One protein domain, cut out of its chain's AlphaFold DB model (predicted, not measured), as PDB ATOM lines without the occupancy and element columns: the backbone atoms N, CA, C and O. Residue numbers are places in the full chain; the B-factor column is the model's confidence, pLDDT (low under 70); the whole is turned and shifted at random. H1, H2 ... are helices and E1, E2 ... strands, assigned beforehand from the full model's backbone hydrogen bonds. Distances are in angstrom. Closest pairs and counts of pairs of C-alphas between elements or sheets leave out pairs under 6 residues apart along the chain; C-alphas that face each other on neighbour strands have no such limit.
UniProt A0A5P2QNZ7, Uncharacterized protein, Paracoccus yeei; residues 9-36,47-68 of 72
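AT A GLANCE: This is residues 9 to 36 and 47 to 68 of the 72 residues of an uncharacterized protein of Paracoccus yeei (UniProt A0A5P2QNZ7). A small sheet of three strands is covered on one face by one helix, H2, which runs along the strands. The hairpin of E1 and E2 makes most of the sheet, short E3 lies beside E1, and the short helix H1 sits at one end of the sheet and only grazes it, while the turn of residues 25 to 29 is at the other end. The printed part has 50 residues with two named helices and three named strands, in the order H1, E1, E2, H2, E3; the sheet order is E2, E1, E3, mixed, and the class is mixed, helices and strands. The whole is only just compact, close to loose, with a radius of gyration of the C-alphas of 11.3 A, and only just elongated, spanning 33 by 22 by 15 A.

IN THESE COORDINATES: H1 is residues 9 to 14, 8.9 A from first to last C-alpha, with C-alpha 9 at (98.998, -23.759, 212.702). E1 is residues 19 to 24, 17.2 A long, and E2 is residues 30 to 35, 16.5 A long. After the cut, H2 is residues 49 to 61, 18.4 A long, with C-alpha 49 at (78.847, -18.859, 193.291). E3 is residues 65 to 67, 6.5 A long, and ends with C-alpha 67 at (89.651, -27.535, 202.958).

HOW THE PARTS SIT: E1 is the inner strand, and E2 and E3 are the edge strands. E1 and E2 form a hairpin, antiparallel at 157 degrees, with N 21 and O 33 at 2.9 A and N 31 and O 23 at 2.8 A, within hydrogen-bond range. E1 and E3 are parallel at 35 degrees, with N 67 and O 20 within hydrogen-bond range at 2.8 A. H2 is on one face of the sheet in two layers, a helix layer over a strand layer, at a height over the sheet of 8.9 A. It runs along the strands, at 3 degrees to E1 on the local plane, and lies over E1 and only just over E3, on which 3 of its C-alphas fall. The closest C-alphas of E2 and H2 are those of Pro 30 and Ala 52, 6.4 A apart. H1 only grazes the sheet, with its residues 9 to 12; its closest C-alphas to E1 are those of Leu 12 and Val 19, 7.2 A apart. H1 and H2 are apart. In H1 and H2 every O i to N i+4 pair is within hydrogen-bond range.

THE WHOLE: The two C-alphas farthest apart, those of Ala 13 and Asn 27, are 33.1 A apart. Residues 37 to 46 are cut out in the link from E2 to H2, and C-alphas 36 and 47 are 22.8 A apart across the cut. The links H1 to E1, E1 to E2 and H2 to E3 are tight. The mean pLDDT of the printed part is 93.1, and no printed residue is under 70.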
ATOM      1  N   ASN A   9      97.537 -23.738 212.638       86.75
ATOM      2  CA  ASN A   9      98.998 -23.759 212.702       86.75
ATOM      3  C   ASN A   9      99.548 -25.123 212.281       86.75
ATOM      4  O   ASN A   9     100.525 -25.193 211.533       86.75
ATOM      5  N   ASP A  10      98.882 -26.201 212.695       87.94
ATOM      6  CA  ASP A  10      99.227 -27.561 212.289       87.94
ATOM      7  C   ASP A  10      99.006 -27.764 210.782       87.94
ATOM      8  O   ASP A  10      99.844 -28.364 210.103       87.94
ATOM      9  N   LEU A  11      97.918 -27.214 210.230       88.44
ATOM     10  CA  LEU A  11      97.656 -27.233 208.789       88.44
ATOM     11  C   LEU A  11      98.708 -26.444 208.003       88.44
ATOM     12  O   LEU A  11      99.199 -26.930 206.983       88.44
ATOM     13  N   LEU A  12      99.098 -25.259 208.475       90.12
ATOM     14  CA  LEU A  12     100.128 -24.437 207.837       90.12
ATOM     15  C   LEU A  12     101.522 -25.076 207.924       90.12
ATOM     16  O   LEU A  12     102.311 -24.927 206.990       90.12
ATOM     17  N   ALA A  13     101.807 -25.854 208.973       90.25
ATOM     18  CA  ALA A  13     103.051 -26.615 209.083       90.25
ATOM     19  C   ALA A  13     103.189 -27.685 207.981       90.25
ATOM     20  O   ALA A  13     104.297 -27.942 207.508       90.25
ATOM     21  N   ILE A  14     102.081 -28.293 207.540       91.06
ATOM     22  CA  ILE A  14     102.076 -29.313 206.473       91.06
ATOM     23  C   ILE A  14     101.734 -28.751 205.082       91.06
ATOM     24  O   ILE A  14     102.040 -29.387 204.070       91.06
ATOM     25  N   LYS A  15     101.110 -27.570 205.005       92.62
ATOM     26  CA  LYS A  15     100.763 -26.849 203.770       92.62
ATOM     27  C   LYS A  15     101.496 -25.503 203.726       92.62
ATOM     28  O   LYS A  15     100.888 -24.464 203.975       92.62
ATOM     29  N   PRO A  16     102.780 -25.482 203.319       91.12
ATOM     30  CA  PRO A  16     103.625 -24.287 203.409       91.12
ATOM     31  C   PRO A  16     103.190 -23.136 202.489       91.12
ATOM     32  O   PRO A  16     103.667 -22.016 202.638       91.12
ATOM     33  N   LYS A  17     102.306 -23.391 201.514       95.56
ATOM     34  CA  LYS A  17     101.708 -22.348 200.666       95.56
ATOM     35  C   LYS A  17     100.462 -21.703 201.270       95.56
ATOM     36  O   LYS A  17     100.080 -20.628 200.822       95.56
ATOM     37  N   GLY A  18      99.864 -22.327 202.282       95.69
ATOM     38  CA  GLY A  18      98.598 -21.907 202.862       95.69
ATOM     39  C   GLY A  18      97.431 -22.821 202.505       95.69
ATOM     40  O   GLY A  18      97.532 -23.751 201.693       95.69
ATOM     41  N   VAL A  19      96.303 -22.534 203.138       95.75
ATOM     42  CA  VAL A  19      95.033 -23.235 202.960       95.75
ATOM     43  C   VAL A  19      93.903 -22.227 202.808       95.75
ATOM     44  O   VAL A  19      94.028 -21.078 203.226       95.75
ATOM     45  N   PHE A  20      92.800 -22.649 202.209       95.56
ATOM     46  CA  PHE A  20      91.577 -21.859 202.194       95.56
ATOM     47  C   PHE A  20      90.367 -22.741 202.476       95.56
ATOM     48  O   PHE A  20      90.353 -23.922 202.133       95.56
ATOM     49  N   GLU A  21      89.330 -22.162 203.053       93.19
ATOM     50  CA  GLU A  21      88.048 -22.820 203.277       93.19
ATOM     51  C   GLU A  21      86.914 -21.972 202.717       93.19
ATOM     52  O   GLU A  21      87.019 -20.752 202.612       93.19
ATOM     53  N   ILE A  22      85.828 -22.634 202.326       91.81
ATOM     54  CA  ILE A  22      84.646 -21.977 201.775       91.81
ATOM     55  C   ILE A  22      83.484 -22.269 202.711       91.81
ATOM     56  O   ILE A  22      83.111 -23.425 202.900       91.81
ATOM     57  N   GLN A  23      82.892 -21.214 203.254       90.81
ATOM     58  CA  GLN A  23      81.698 -21.291 204.081       90.81
ATOM     59  C   GLN A  23      80.534 -20.560 203.413       90.81
ATOM     60  O   GLN A  23      80.714 -19.705 202.545       90.81
ATOM     61  N   THR A  24      79.312 -20.887 203.827       90.00
ATOM     62  CA  THR A  24      78.116 -20.147 203.411       90.00
ATOM     63  C   THR A  24      77.791 -19.108 204.478       90.00
ATOM     64  O   THR A  24      77.483 -19.461 205.613       90.00
ATOM     65  N   GLY A  25      77.868 -17.824 204.127       85.12
ATOM     66  CA  GLY A  25      77.525 -16.723 205.024       85.12
ATOM     67  C   GLY A  25      76.021 -16.618 205.298       85.12
ATOM     68  O   GLY A  25      75.195 -17.228 204.618       85.12
ATOM     69  N   ALA A  26      75.642 -15.773 206.262       83.50
ATOM     70  CA  ALA A  26      74.255 -15.617 206.728       83.50
ATOM     71  C   ALA A  26      73.242 -15.202 205.637       83.50
ATOM     72  O   ALA A  26      72.046 -15.428 205.774       83.50
ATOM     73  N   ASN A  27      73.713 -14.600 204.545       86.06
ATOM     74  CA  ASN A  27      72.906 -14.200 203.388       86.06
ATOM     75  C   ASN A  27      72.873 -15.264 202.269       86.06
ATOM     76  O   ASN A  27      72.467 -14.953 201.149       86.06
ATOM     77  N   GLY A  28      73.353 -16.483 202.538       87.81
ATOM     78  CA  GLY A  28      73.454 -17.567 201.561       87.81
ATOM     79  C   GLY A  28      74.580 -17.390 200.537       87.81
ATOM     80  O   GLY A  28      74.643 -18.146 199.569       87.81
ATOM     81  N   ARG A  29      75.458 -16.389 200.703       89.88
ATOM     82  CA  ARG A  29      76.580 -16.158 199.785       89.88
ATOM     83  C   ARG A  29      77.842 -16.876 200.264       89.88
ATOM     84  O   ARG A  29      78.084 -16.916 201.470       89.88
ATOM     85  N   PRO A  30      78.665 -17.399 199.340       93.12
ATOM     86  CA  PRO A  30      79.945 -17.983 199.703       93.12
ATOM     87  C   PRO A  30      80.893 -16.927 200.285       93.12
ATOM     88  O   PRO A  30      80.976 -15.800 199.793       93.12
ATOM     89  N   VAL A  31      81.613 -17.318 201.327       95.06
ATOM     90  CA  VAL A  31      82.701 -16.569 201.954       95.06
ATOM     91  C   VAL A  31      83.914 -17.485 201.971       95.06
ATOM     92  O   VAL A  31      83.785 -18.658 202.319       95.06
ATOM     93  N   ILE A  32      85.068 -16.974 201.551       95.44
ATOM     94  CA  ILE A  32      86.318 -17.735 201.532       95.44
ATOM     95  C   ILE A  32      87.236 -17.175 202.610       95.44
ATOM     96  O   ILE A  32      87.513 -15.976 202.604       95.44
ATOM     97  N   PHE A  33      87.710 -18.034 203.504       94.94
ATOM     98  CA  PHE A  33      88.759 -17.700 204.464       94.94
ATOM     99  C   PHE A  33      90.079 -18.258 203.948       94.94
ATOM    100  O   PHE A  33      90.145 -19.415 203.531       94.94
ATOM    101  N   VAL A  34      91.115 -17.428 203.926       96.69
ATOM    102  CA  VAL A  34      92.435 -17.765 203.399       96.69
ATOM    103  C   VAL A  34      93.462 -17.589 204.505       96.69
ATOM    104  O   VAL A  34      93.553 -16.538 205.140       96.69
ATOM    105  N   TYR A  35      94.271 -18.624 204.696       95.44
ATOM    106  CA  TYR A  35      95.302 -18.682 205.717       95.44
ATOM    107  C   TYR A  35      96.648 -18.927 205.049       95.44
ATOM    108  O   TYR A  35      96.834 -19.922 204.343       95.44
ATOM    109  N   ARG A  36      97.605 -18.031 205.283       95.56
ATOM    110  CA  ARG A  36      98.979 -18.145 204.784       95.56
ATOM    111  C   ARG A  36      99.957 -18.012 205.953       95.56
ATOM    112  O   ARG A  36      99.659 -17.287 206.902       95.56
ATOM    113  N   LEU A  47      80.572 -12.468 195.542       92.50
ATOM    114  CA  LEU A  47      79.380 -11.814 194.993       92.50
ATOM    115  C   LEU A  47      78.360 -12.831 194.471       92.50
ATOM    116  O   LEU A  47      77.166 -12.545 194.418       92.50
ATOM    117  N   SER A  48      78.842 -14.006 194.071       92.12
ATOM    118  CA  SER A  48      78.062 -15.093 193.492       92.12
ATOM    119  C   SER A  48      78.825 -16.420 193.623       92.12
ATOM    120  O   SER A  48      80.037 -16.407 193.863       92.12
ATOM    121  N   PRO A  49      78.163 -17.570 193.400       91.62
ATOM    122  CA  PRO A  49      78.847 -18.859 193.291       91.62
ATOM    123  C   PRO A  49      79.920 -18.889 192.189       91.62
ATOM    124  O   PRO A  49      80.972 -19.498 192.364       91.62
ATOM    125  N   GLY A  50      79.692 -18.187 191.073       95.69
ATOM    126  CA  GLY A  50      80.672 -18.070 189.989       95.69
ATOM    127  C   GLY A  50      81.934 -17.318 190.416       95.69
ATOM    128  O   GLY A  50      83.037 -17.781 190.138       95.69
ATOM    129  N   HIS A  51      81.777 -16.215 191.159       95.75
ATOM    130  CA  HIS A  51      82.907 -15.484 191.740       95.75
ATOM    131  C   HIS A  51      83.689 -16.378 192.719       95.75
ATOM    132  O   HIS A  51      84.910 -16.456 192.629       95.75
ATOM    133  N   ALA A  52      83.005 -17.135 193.584       95.25
ATOM    134  CA  ALA A  52      83.677 -18.066 194.493       95.25
ATOM    135  C   ALA A  52      84.500 -19.131 193.755       95.25
ATOM    136  O   ALA A  52      85.621 -19.431 194.158       95.25
ATOM    137  N   ASN A  53      83.987 -19.673 192.647       95.88
ATOM    138  CA  ASN A  53      84.738 -20.652 191.866       95.88
ATOM    139  C   ASN A  53      85.977 -20.041 191.187       95.88
ATOM    140  O   ASN A  53      87.012 -20.701 191.136       95.88
ATOM    141  N   GLN A  54      85.894 -18.794 190.710       97.88
ATOM    142  CA  GLN A  54      87.049 -18.076 190.156       97.88
ATOM    143  C   GLN A  54      88.136 -17.865 191.212       97.88
ATOM    144  O   GLN A  54      89.285 -18.229 190.974       97.88
ATOM    145  N   VAL A  55      87.768 -17.363 192.396       97.44
ATOM    146  CA  VAL A  55      88.720 -17.150 193.500       97.44
ATOM    147  C   VAL A  55      89.348 -18.473 193.933       97.44
ATOM    148  O   VAL A  55      90.565 -18.565 194.059       97.44
ATOM    149  N   ARG A  56      88.547 -19.536 194.083       96.06
ATOM    150  CA  ARG A  56      89.045 -20.880 194.413       96.06
ATOM    151  C   ARG A  56      90.093 -21.367 193.413       96.06
ATOM    152  O   ARG A  56      91.094 -21.956 193.818       96.06
ATOM    153  N   GLN A  57      89.849 -21.160 192.120       97.88
ATOM    154  CA  GLN A  57      90.781 -21.551 191.067       97.88
ATOM    155  C   GLN A  57      92.081 -20.753 191.167       97.88
ATOM    156  O   GLN A  57      93.145 -21.356 191.192       97.88
ATOM    157  N   GLN A  58      91.989 -19.439 191.369       98.12
ATOM    158  CA  GLN A  58      93.144 -18.561 191.557       98.12
ATOM    159  C   GLN A  58      94.015 -18.978 192.754       98.12
ATOM    160  O   GLN A  58      95.219 -19.158 192.612       98.12
ATOM    161  N   LEU A  59      93.401 -19.230 193.915       97.75
ATOM    162  CA  LEU A  59      94.112 -19.701 195.111       97.75
ATOM    163  C   LEU A  59      94.757 -21.079 194.888       97.75
ATOM    164  O   LEU A  59      95.854 -21.344 195.377       97.75
ATOM    165  N   SER A  60      94.089 -21.956 194.135       97.00
ATOM    166  CA  SER A  60      94.643 -23.266 193.771       97.00
ATOM    167  C   SER A  60      95.840 -23.129 192.826       97.00
ATOM    168  O   SER A  60      96.840 -23.819 193.018       97.00
ATOM    169  N   ASP A  61      95.776 -22.215 191.855       98.19
ATOM    170  CA  ASP A  61      96.871 -21.914 190.925       98.19
ATOM    171  C   ASP A  61      98.087 -21.311 191.656       98.19
ATOM    172  O   ASP A  61      99.234 -21.570 191.292       98.19
ATOM    173  N   GLU A  62      97.860 -20.574 192.748       96.81
ATOM    174  CA  GLU A  62      98.907 -20.102 193.669       96.81
ATOM    175  C   GLU A  62      99.508 -21.214 194.556       96.81
ATOM    176  O   GLU A  62     100.523 -21.009 195.234       96.81
ATOM    177  N   GLY A  63      98.907 -22.407 194.546       96.81
ATOM    178  CA  GLY A  63      99.368 -23.591 195.268       96.81
ATOM    179  C   GLY A  63      98.749 -23.786 196.653       96.81
ATOM    180  O   GLY A  63      99.261 -24.603 197.424       96.81
ATOM    181  N   LEU A  64      97.679 -23.063 196.996       97.50
ATOM    182  CA  LEU A  64      96.985 -23.240 198.273       97.50
ATOM    183  C   LEU A  64      96.095 -24.485 198.239       97.50
ATOM    184  O   LEU A  64      95.587 -24.896 197.197       97.50
ATOM    185  N   THR A  65      95.890 -25.092 199.408       95.56
ATOM    186  CA  THR A  65      95.023 -26.270 199.547       95.56
ATOM    187  C   THR A  65      93.633 -25.880 200.043       95.56
ATOM    188  O   THR A  65      93.502 -25.285 201.107       95.56
ATOM    189  N   GLY A  66      92.594 -26.266 199.302       93.44
ATOM    190  CA  GLY A  66      91.211 -26.124 199.752       93.44
ATOM    191  C   GLY A  66      90.845 -27.153 200.823       93.44
ATOM    192  O   GLY A  66      91.112 -28.343 200.651       93.44
ATOM    193  N   LEU A  67      90.219 -26.699 201.904       89.38
ATOM    194  CA  LEU A  67      89.651 -27.535 202.958       89.38
ATOM    195  C   LEU A  67      88.179 -27.832 202.646       89.38
ATOM    196  O   LEU A  67      87.439 -26.962 202.185       89.38
ATOM    197  N   VAL A  68      87.751 -29.067 202.904       79.12
ATOM    198  CA  VAL A  68      86.351 -29.492 202.772       79.12
ATOM    199  C   VAL A  68      85.813 -29.731 204.177       79.12
ATOM    200  O   VAL A  68      86.235 -30.679 204.835       79.12
TER     201      VAL A  68